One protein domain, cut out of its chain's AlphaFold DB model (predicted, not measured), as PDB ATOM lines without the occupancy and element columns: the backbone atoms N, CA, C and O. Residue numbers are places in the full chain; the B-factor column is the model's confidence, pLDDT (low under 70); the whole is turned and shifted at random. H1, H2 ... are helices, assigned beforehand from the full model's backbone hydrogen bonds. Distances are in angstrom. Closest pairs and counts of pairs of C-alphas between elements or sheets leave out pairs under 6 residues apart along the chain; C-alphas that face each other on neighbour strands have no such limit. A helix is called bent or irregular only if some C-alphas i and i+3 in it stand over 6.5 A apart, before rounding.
ATOM      1  N   GLU A 210     -27.377  87.096  65.006       63.44
ATOM      2  CA  GLU A 210     -27.358  87.548  66.405       63.44
ATOM      3  C   GLU A 210     -27.063  89.054  66.546       63.44
ATOM      4  O   GLU A 210     -27.398  89.656  67.562       63.44
ATOM      5  N   HIS A 211     -26.517  89.692  65.503       65.12
ATOM      6  CA  HIS A 211     -26.083  91.095  65.517       65.12
ATOM      7  C   HIS A 211     -26.687  91.937  64.380       65.12
ATOM      8  O   HIS A 211     -26.161  93.001  64.034       65.12
ATOM      9  N   ASN A 212     -27.802  91.478  63.799       70.44
ATOM     10  CA  ASN A 212     -28.470  92.151  62.681       70.44
ATOM     11  C   ASN A 212     -28.773  93.624  62.976       70.44
ATOM     12  O   ASN A 212     -28.580  94.458  62.097       70.44
ATOM     13  N   ASP A 213     -29.150  93.957  64.213       78.56
ATOM     14  CA  ASP A 213     -29.516  95.322  64.601       78.56
ATOM     15  C   ASP A 213     -28.370  96.327  64.392       78.56
ATOM     16  O   ASP A 213     -28.587  97.426  63.880       78.56
ATOM     17  N   CYS A 214     -27.134  95.939  64.728       82.50
ATOM     18  CA  CYS A 214     -25.941  96.755  64.486       82.50
ATOM     19  C   CYS A 214     -25.713  96.957  62.981       82.50
ATOM     20  O   CYS A 214     -25.544  98.082  62.497       82.50
ATOM     21  N   ILE A 215     -25.752  95.859  62.221       81.88
ATOM     22  CA  ILE A 215     -25.519  95.879  60.774       81.88
ATOM     23  C   ILE A 215     -26.598  96.708  60.070       81.88
ATOM     24  O   ILE A 215     -26.286  97.436  59.126       81.88
ATOM     25  N   ASP A 216     -27.847  96.640  60.524       83.25
ATOM     26  CA  ASP A 216     -28.967  97.397  59.973       83.25
ATOM     27  C   ASP A 216     -28.857  98.893  60.261       83.25
ATOM     28  O   ASP A 216     -29.095  99.693  59.350       83.25
ATOM     29  N   ARG A 217     -28.411  99.292  61.459       84.44
ATOM     30  CA  ARG A 217     -28.102 100.701  61.765       84.44
ATOM     31  C   ARG A 217     -26.972 101.234  60.887       84.44
ATOM     32  O   ARG A 217     -27.113 102.293  60.273       84.44
ATOM     33  N   ILE A 218     -25.883 100.481  60.721       86.12
ATOM     34  CA  ILE A 218     -24.777 100.891  59.834       86.12
ATOM     35  C   ILE A 218     -25.250 100.960  58.378       86.12
ATOM     36  O   ILE A 218     -24.990 101.943  57.686       86.12
ATOM     37  N   ARG A 219     -26.013  99.965  57.912       85.56
ATOM     38  CA  ARG A 219     -26.615  99.946  56.570       85.56
ATOM     39  C   ARG A 219     -27.541 101.142  56.346       85.56
ATOM     40  O   ARG A 219     -27.560 101.700  55.249       85.56
ATOM     41  N   TYR A 220     -28.286 101.551  57.369       82.56
ATOM     42  CA  TYR A 220     -29.128 102.743  57.350       82.56
ATOM     43  C   TYR A 220     -28.296 104.030  57.238       82.56
ATOM     44  O   TYR A 220     -28.647 104.909  56.443       82.56
ATOM     45  N   ALA A 221     -27.174 104.124  57.955       83.06
ATOM     46  CA  ALA A 221     -26.253 105.259  57.866       83.06
ATOM     47  C   ALA A 221     -25.659 105.422  56.456       83.06
ATOM     48  O   ALA A 221     -25.581 106.532  55.932       83.06
ATOM     49  N   VAL A 222     -25.326 104.313  55.786       83.56
ATOM     50  CA  VAL A 222     -24.740 104.322  54.431       83.56
ATOM     51  C   VAL A 222     -25.745 104.071  53.304       83.56
ATOM     52  O   VAL A 222     -25.341 103.744  52.186       83.56
ATOM     53  N   ARG A 223     -27.053 104.229  53.553       81.12
ATOM     54  CA  ARG A 223     -28.119 103.782  52.627       81.12
ATOM     55  C   ARG A 223     -28.072 104.403  51.228       81.12
ATOM     56  O   ARG A 223     -28.644 103.849  50.293       81.12
ATOM     57  N   PHE A 224     -27.449 105.571  51.091       74.94
ATOM     58  CA  PHE A 224     -27.348 106.296  49.822       74.94
ATOM     59  C   PHE A 224     -26.179 105.818  48.953       74.94
ATOM     60  O   PHE A 224     -26.086 106.197  47.785       74.94
ATOM     61  N   ILE A 225     -25.308 104.967  49.498       72.19
ATOM     62  CA  ILE A 225     -24.181 104.368  48.789       72.19
ATOM     63  C   ILE A 225     -24.571 102.952  48.363       72.19
ATOM     64  O   ILE A 225     -25.162 102.179  49.118       72.19
ATOM     65  N   ARG A 226     -24.241 102.601  47.119       66.88
ATOM     66  CA  ARG A 226     -24.474 101.255  46.596       66.88
ATOM     67  C   ARG A 226     -23.337 100.329  47.025       66.88
ATOM     68  O   ARG A 226     -22.195 100.537  46.628       66.88
ATOM     69  N   TRP A 227     -23.679  99.268  47.750       69.56
ATOM     70  CA  TRP A 227     -22.740  98.239  48.200       69.56
ATOM     71  C   TRP A 227     -23.048  96.894  47.546       69.56
ATOM     72  O   TRP A 227     -24.210  96.503  47.454       69.56
ATOM     73  N   ASN A 228     -22.005  96.180  47.119       56.00
ATOM     74  CA  ASN A 228     -22.132  94.839  46.531       56.00
ATOM     75  C   ASN A 228     -21.924  93.713  47.561       56.00
ATOM     76  O   ASN A 228     -22.186  92.558  47.259       56.00
ATOM     77  N   SER A 229     -21.444  94.037  48.766       70.31
ATOM     78  CA  SER A 229     -21.218  93.081  49.852       70.31
ATOM     79  C   SER A 229     -21.342  93.775  51.207       70.31
ATOM     80  O   SER A 229     -20.877  94.908  51.362       70.31
ATOM     81  N   THR A 230     -21.929  93.083  52.190       76.44
ATOM     82  CA  THR A 230     -21.960  93.530  53.593       76.44
ATOM     83  C   THR A 230     -20.546  93.716  54.138       76.44
ATOM     84  O   THR A 230     -20.305  94.679  54.854       76.44
ATOM     85  N   TYR A 231     -19.590  92.870  53.736       78.31
ATOM     86  CA  TYR A 231     -18.192  93.012  54.141       78.31
ATOM     87  C   TYR A 231     -17.604  94.349  53.673       78.31
ATOM     88  O   TYR A 231     -17.163  95.134  54.500       78.31
ATOM     89  N   MET A 232     -17.686  94.660  52.371       76.19
ATOM     90  CA  MET A 232     -17.164  95.930  51.838       76.19
ATOM     91  C   MET A 232     -17.875  97.149  52.437       76.19
ATOM     92  O   MET A 232     -17.246  98.179  52.665       76.19
ATOM     93  N   MET A 233     -19.182  97.029  52.698       85.94
ATOM     94  CA  MET A 233     -19.965  98.059  53.383       85.94
ATOM     95  C   MET A 233     -19.403  98.347  54.775       85.94
ATOM     96  O   MET A 233     -19.121  99.501  55.086       85.94
ATOM     97  N   LEU A 234     -19.221  97.311  55.599       83.94
ATOM     98  CA  LEU A 234     -18.701  97.456  56.956       83.94
ATOM     99  C   LEU A 234     -17.241  97.924  56.938       83.94
ATOM    100  O   LEU A 234     -16.893  98.856  57.657       83.94
ATOM    101  N   GLU A 235     -16.400  97.334  56.086       83.38
ATOM    102  CA  GLU A 235     -14.971  97.651  55.986       83.38
ATOM    103  C   GLU A 235     -14.737  99.129  55.644       83.38
ATOM    104  O   GLU A 235     -13.844  99.778  56.195       83.38
ATOM    105  N   ALA A 236     -15.557  99.683  54.750       84.19
ATOM    106  CA  ALA A 236     -15.510 101.097  54.418       84.19
ATOM    107  C   ALA A 236     -16.150 101.965  55.509       84.19
ATOM    108  O   ALA A 236     -15.541 102.950  55.919       84.19
ATOM    109  N   ALA A 237     -17.343 101.612  56.001       87.06
ATOM    110  CA  ALA A 237     -18.078 102.417  56.982       87.06
ATOM    111  C   ALA A 237     -17.294 102.603  58.290       87.06
ATOM    112  O   ALA A 237     -17.220 103.721  58.796       87.06
ATOM    113  N   VAL A 238     -16.633 101.550  58.784       86.38
ATOM    114  CA  VAL A 238     -15.820 101.596  60.012       86.38
ATOM    115  C   VAL A 238     -14.670 102.607  59.903       86.38
ATOM    116  O   VAL A 238     -14.350 103.275  60.883       86.38
ATOM    117  N   LYS A 239     -14.074 102.796  58.714       86.31
ATOM    118  CA  LYS A 239     -13.013 103.804  58.491       86.31
ATOM    119  C   LYS A 239     -13.529 105.242  58.646       86.31
ATOM    120  O   LYS A 239     -12.738 106.150  58.895       86.31
ATOM    121  N   PHE A 240     -14.841 105.444  58.518       87.38
ATOM    122  CA  PHE A 240     -15.511 106.740  58.592       87.38
ATOM    123  C   PHE A 240     -16.375 106.920  59.853       87.38
ATOM    124  O   PHE A 240     -17.141 107.876  59.897       87.38
ATOM    125  N   GLU A 241     -16.223 106.090  60.896       87.75
ATOM    126  CA  GLU A 241     -16.933 106.216  62.193       87.75
ATOM    127  C   GLU A 241     -16.988 107.674  62.688       87.75
ATOM    128  O   GLU A 241     -18.065 108.240  62.846       87.75
ATOM    129  N   LYS A 242     -15.832 108.348  62.768       85.94
ATOM    130  CA  LYS A 242     -15.738 109.756  63.211       85.94
ATOM    131  C   LYS A 242     -16.502 110.754  62.335       85.94
ATOM    132  O   LYS A 242     -16.781 111.865  62.775       85.94
ATOM    133  N   ALA A 243     -16.741 110.427  61.066       86.12
ATOM    134  CA  ALA A 243     -17.531 111.270  60.175       86.12
ATOM    135  C   ALA A 243     -19.030 111.111  60.458       86.12
ATOM    136  O   ALA A 243     -19.754 112.098  60.390       86.12
ATOM    137  N   PHE A 244     -19.478 109.905  60.821       85.88
ATOM    138  CA  PHE A 244     -20.854 109.667  61.255       85.88
ATOM    139  C   PHE A 244     -21.149 110.305  62.615       85.88
ATOM    140  O   PHE A 244     -22.231 110.863  62.764       85.88
ATOM    141  N   ASP A 245     -20.177 110.326  63.538       83.50
ATOM    142  CA  ASP A 245     -20.301 111.060  64.811       83.50
ATOM    143  C   ASP A 245     -20.583 112.554  64.564       83.50
ATOM    144  O   ASP A 245     -21.511 113.132  65.115       83.50
ATOM    145  N   ARG A 246     -19.823 113.186  63.656       83.81
ATOM    146  CA  ARG A 246     -20.031 114.602  63.293       83.81
ATOM    147  C   ARG A 246     -21.352 114.839  62.570       83.81
ATOM    148  O   ARG A 246     -21.968 115.883  62.748       83.81
ATOM    149  N   LEU A 247     -21.775 113.890  61.737       81.69
ATOM    150  CA  LEU A 247     -23.036 113.992  61.009       81.69
ATOM    151  C   LEU A 247     -24.237 113.997  61.967       81.69
ATOM    152  O   LEU A 247     -25.223 114.673  61.690       81.69
ATOM    153  N   GLU A 248     -24.146 113.294  63.098       79.44
ATOM    154  CA  GLU A 248     -25.156 113.343  64.162       79.44
ATOM    155  C   GLU A 248     -25.246 114.720  64.834       79.44
ATOM    156  O   GLU A 248     -26.351 115.180  65.138       79.44
ATOM    157  N   ASP A 249     -24.107 115.394  65.016       80.88
ATOM    158  CA  ASP A 249     -24.049 116.740  65.592       80.88
ATOM    159  C   ASP A 249     -24.566 117.821  64.621       80.88
ATOM    160  O   ASP A 249     -25.197 118.794  65.043       80.88
ATOM    161  N   GLU A 250     -24.290 117.668  63.321       81.88
ATOM    162  CA  GLU A 250     -24.525 118.702  62.303       81.88
ATOM    163  C   GLU A 250     -25.877 118.573  61.578       81.88
ATOM    164  O   GLU A 250     -26.471 119.591  61.208       81.88
ATOM    165  N   ASP A 251     -26.385 117.354  61.373       79.38
ATOM    166  CA  ASP A 251     -27.618 117.101  60.623       79.38
ATOM    167  C   ASP A 251     -28.727 116.532  61.523       79.38
ATOM    168  O   ASP A 251     -28.826 115.333  61.798       79.38
ATOM    169  N   ALA A 252     -29.646 117.409  61.930       73.69
ATOM    170  CA  ALA A 252     -30.811 117.033  62.727       73.69
ATOM    171  C   ALA A 252     -31.735 116.011  62.032       73.69
ATOM    172  O   ALA A 252     -32.515 115.351  62.714       73.69
ATOM    173  N   SER A 253     -31.670 115.873  60.700       71.12
ATOM    174  CA  SER A 253     -32.419 114.856  59.948       71.12
ATOM    175  C   SER A 253     -31.753 113.476  59.966       71.12
ATOM    176  O   SER A 253     -32.422 112.466  59.733       71.12
ATOM    177  N   TYR A 254     -30.454 113.428  60.273       68.94
ATOM    178  CA  TYR A 254     -29.695 112.200  60.493       68.94
ATOM    179  C   TYR A 254     -29.854 111.680  61.930       68.94
ATOM    180  O   TYR A 254     -29.868 110.468  62.151       68.94
ATOM    181  N   ARG A 255     -30.042 112.591  62.893       65.81
ATOM    182  CA  ARG A 255     -30.281 112.280  64.307       65.81
ATOM    183  C   ARG A 255     -31.609 111.532  64.494       65.81
ATOM    184  O   ARG A 255     -32.683 112.127  64.554       65.81
ATOM    185  N   HIS A 256     -31.532 110.208  64.571       68.38
ATOM    186  CA  HIS A 256     -32.671 109.294  64.675       68.38
ATOM    187  C   HIS A 256     -32.282 108.082  65.535       68.38
ATOM    188  O   HIS A 256     -31.119 107.701  65.523       68.38
ATOM    189  N   ASP A 257     -33.248 107.386  66.150       65.25
ATOM    190  CA  ASP A 257     -33.082 106.116  66.907       65.25
ATOM    191  C   ASP A 257     -32.373 104.969  66.143       65.25
ATOM    192  O   ASP A 257     -32.157 103.887  66.679       65.25
ATOM    193  N   MET A 258     -32.031 105.182  64.869       66.69
ATOM    194  CA  MET A 258     -31.359 104.214  63.999       66.69
ATOM    195  C   MET A 258     -29.920 104.636  63.655       66.69
ATOM    196  O   MET A 258     -29.312 104.017  62.780       66.69
ATOM    197  N   SER A 259     -29.376 105.688  64.285       79.12
ATOM    198  CA  SER A 259     -27.962 106.042  64.144       79.12
ATOM    199  C   SER A 259     -27.081 104.962  64.790       79.12
ATOM    200  O   SER A 259     -27.417 104.453  65.863       79.12
ATOM    201  N   PRO A 260     -25.968 104.560  64.148       86.38
ATOM    202  CA  PRO A 260     -25.034 103.614  64.747       86.38
ATOM    203  C   PRO A 260     -24.416 104.192  66.018       86.38
ATOM    204  O   PRO A 260     -23.894 105.306  66.000       86.38
ATOM    205  N   ASN A 261     -24.431 103.426  67.102       86.19
ATOM    206  CA  ASN A 261     -23.782 103.798  68.351       86.19
ATOM    207  C   ASN A 261     -22.347 103.231  68.428       86.19
ATOM    208  O   ASN A 261     -21.879 102.489  67.563       86.19
ATOM    209  N   LYS A 262     -21.619 103.561  69.499       85.31
ATOM    210  CA  LYS A 262     -20.229 103.108  69.695       85.31
ATOM    211  C   LYS A 262     -20.080 101.580  69.795       85.31
ATOM    212  O   LYS A 262     -19.040 101.027  69.423       85.31
ATOM    213  N   GLU A 263     -21.096 100.897  70.314       85.50
ATOM    214  CA  GLU A 263     -21.135  99.436  70.400       85.50
ATOM    215  C   GLU A 263     -21.310  98.815  69.009       85.50
ATOM    216  O   GLU A 263     -20.618  97.852  68.686       85.50
ATOM    217  N   ASP A 264     -22.105  99.434  68.134       87.06
ATOM    218  CA  ASP A 264     -22.283  98.998  66.746       87.06
ATOM    219  C   ASP A 264     -20.967  99.006  65.975       87.06
ATOM    220  O   ASP A 264     -20.594  98.014  65.350       87.06
ATOM    221  N   TRP A 265     -20.198 100.092  66.073       87.06
ATOM    222  CA  TRP A 265     -18.886 100.175  65.432       87.06
ATOM    223  C   TRP A 265     -17.896  99.145  65.984       87.06
ATOM    224  O   TRP A 265     -17.062  98.616  65.246       87.06
ATOM    225  N   THR A 266     -17.994  98.830  67.275       84.75
ATOM    226  CA  THR A 266     -17.160  97.812  67.926       84.75
ATOM    227  C   THR A 266     -17.536  96.410  67.453       84.75
ATOM    228  O   THR A 266     -16.657  95.660  67.031       84.75
ATOM    229  N   ASN A 267     -18.830  96.098  67.390       82.06
ATOM    230  CA  ASN A 267     -19.341  94.839  66.855       82.06
ATOM    231  C   ASN A 267     -18.996  94.684  65.366       82.06
ATOM    232  O   ASN A 267     -18.512  93.634  64.955       82.06
ATOM    233  N   ALA A 268     -19.121  95.742  64.560       82.12
ATOM    234  CA  ALA A 268     -18.710  95.731  63.156       82.12
ATOM    235  C   ALA A 268     -17.214  95.417  62.980       82.12
ATOM    236  O   ALA A 268     -16.851  94.681  62.065       82.12
ATOM    237  N   ARG A 269     -16.339  95.915  63.865       80.88
ATOM    238  CA  ARG A 269     -14.902  95.572  63.877       80.88
ATOM    239  C   ARG A 269     -14.634  94.118  64.271       80.88
ATOM    240  O   ARG A 269     -13.767  93.487  63.672       80.88
ATOM    241  N   ILE A 270     -15.369  93.590  65.250       75.06
ATOM    242  CA  ILE A 270     -15.285  92.177  65.654       75.06
ATOM    243  C   ILE A 270     -15.711  91.279  64.481       75.06
ATOM    244  O   ILE A 270     -14.988  90.357  64.112       75.06
ATOM    245  N   HIS A 271     -16.809  91.627  63.809       68.25
ATOM    246  CA  HIS A 271     -17.323  90.950  62.615       68.25
ATOM    247  C   HIS A 271     -16.419  91.051  61.380       68.25
ATOM    248  O   HIS A 271     -16.378  90.128  60.570       68.25
ATOM    249  N   LEU A 272     -15.673  92.150  61.236       68.44
ATOM    250  CA  LEU A 272     -14.613  92.302  60.233       68.44
ATOM    251  C   LEU A 272     -13.316  91.569  60.614       68.44
ATOM    252  O   LEU A 272     -12.332  91.666  59.880       68.44
ATOM    253  N   PHE A 273     -13.341  90.782  61.696       64.38
ATOM    254  CA  PHE A 273     -12.300  89.841  62.093       64.38
ATOM    255  C   PHE A 273     -11.045  90.466  62.729       64.38
ATOM    256  O   PHE A 273      -9.923  90.068  62.423       64.38
ATOM    257  N   HIS A 274     -11.199  91.388  63.690       51.88
ATOM    258  CA  HIS A 274     -10.041  91.867  64.467       51.88
ATOM    259  C   HIS A 274      -9.359  90.736  65.271       51.88
ATOM    260  O   HIS A 274      -8.131  90.680  65.325       51.88
ATOM    261  N   GLU A 275     -10.123  89.782  65.819       42.91
ATOM    262  CA  GLU A 275      -9.599  88.725  66.702       42.91
ATOM    263  C   GLU A 275      -8.704  87.695  65.984       42.91
ATOM    264  O   GLU A 275      -7.676  87.284  66.526       42.91
ATOM    265  N   TYR A 276      -9.014  87.360  64.726       48.03
ATOM    266  CA  TYR A 276      -8.230  86.428  63.890       48.03
ATOM    267  C   TYR A 276      -6.945  87.061  63.360       48.03
ATOM    268  O   TYR A 276      -5.933  86.379  63.180       48.03
ATOM    269  N   SER A 277      -6.937  88.384  63.162       48.84
ATOM    270  CA  SER A 277      -5.713  89.126  62.846       48.84
ATOM    271  C   SER A 277      -4.779  89.290  64.052       48.84
ATOM    272  O   SER A 277      -3.557  89.215  63.889       48.84
ATOM    273  N   THR A 278      -5.318  89.460  65.266       47.19
ATOM    274  CA  THR A 278      -4.495  89.591  66.481       47.19
ATOM    275  C   THR A 278      -3.884  88.268  66.935       47.19
ATOM    276  O   THR A 278      -2.730  88.265  67.357       47.19
ATOM    277  N   THR A 279      -4.570  87.133  66.765       46.59
ATOM    278  CA  THR A 279      -3.990  85.806  67.068       46.59
ATOM    279  C   THR A 279      -2.889  85.400  66.080       46.59
ATOM    280  O   THR A 279      -1.888  84.813  66.494       46.59
ATOM    281  N   ARG A 280      -2.976  85.784  64.794       44.00
ATOM    282  CA  ARG A 280      -1.900  85.532  63.806       44.00
ATOM    283  C   ARG A 280      -0.657  86.399  63.982       44.00
ATOM    284  O   ARG A 280       0.411  86.001  63.532       44.00
ATOM    285  N   SER A 281      -0.775  87.552  64.634       40.94
ATOM    286  CA  SER A 281       0.389  88.403  64.925       40.94
ATOM    287  C   SER A 281       1.097  88.021  66.233       40.94
ATOM    288  O   SER A 281       2.177  88.540  66.502       40.94
ATOM    289  N   GLY A 282       0.523  87.100  67.023       45.59
ATOM    290  CA  GLY A 282       1.083  86.614  68.289       45.59
ATOM    291  C   GLY A 282       1.546  85.152  68.304       45.59
ATOM    292  O   GLY A 282       2.225  84.767  69.249       45.59
TER     293      GLY A 282
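This is residues 210 to 282 of the 420 residues of the protein "Zinc finger BED domain-containing protein RICESLEEPER 3-like" of Cucumis melo var. makuwa (UniProt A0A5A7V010). Three helices, H1, H2 and H4, cross steeply in a triangle and make the core; H3 and the loop after it, which folds back to H4, form one end. At the opposite end residues 275 to 282, most of them in H5, stick out as an arm. The 73 printed residues hold five named helices, H1 to H5 in order, and no named strand, an all helix domain. It is only just compact, close to loose, with a radius of gyration of the C-alphas of 13.0 A, and elongated, spanning 44 by 24 by 22 A.

Find C-alpha 210 at (-27.358, 87.548, 66.405); from there H1 runs 19.7 A through residues 210 to 221. It is irregular: C-alphas 210 and 213 are 8.3 A apart. Next come H2, residues 230 to 239, 14.5 A, and H3, residues 241 to 250, 14.6 A. H4, residues 262 to 271, covers 14.4 A, and H5, residues 274 to 280, ends at C-alpha 280, (-1.900, 85.532, 63.806), after 10.3 A.

Look at Cys 214 and Asp 264, the closest C-alphas of H1 and H4, 4.8 A apart: these helices touch at a steep tilt of 65 degrees, opposite ways. H1 touches H2 with residues 215 to 219 alone, closest at C-alphas 218 and 237, 7.4 A. H2 touches H4 at C-alphas 238 and 265, 6.4 A. H3 and H4 are close but not clearly touching. H5 is apart from H1, H2 and H3. Every O i to N i+4 pair is within hydrogen-bond range in H3, H4 and H5; H1 has 7 of 8, H2 5 of 6.

The farthest C-alphas, of Ser 253 and Gly 282, are 44.6 A apart. The printed part has no cut; the link from H3 to H4 is long. Look for pLDDT under 70 at residues 210 to 211, 226 to 228, 254 to 258 and 271 to 282.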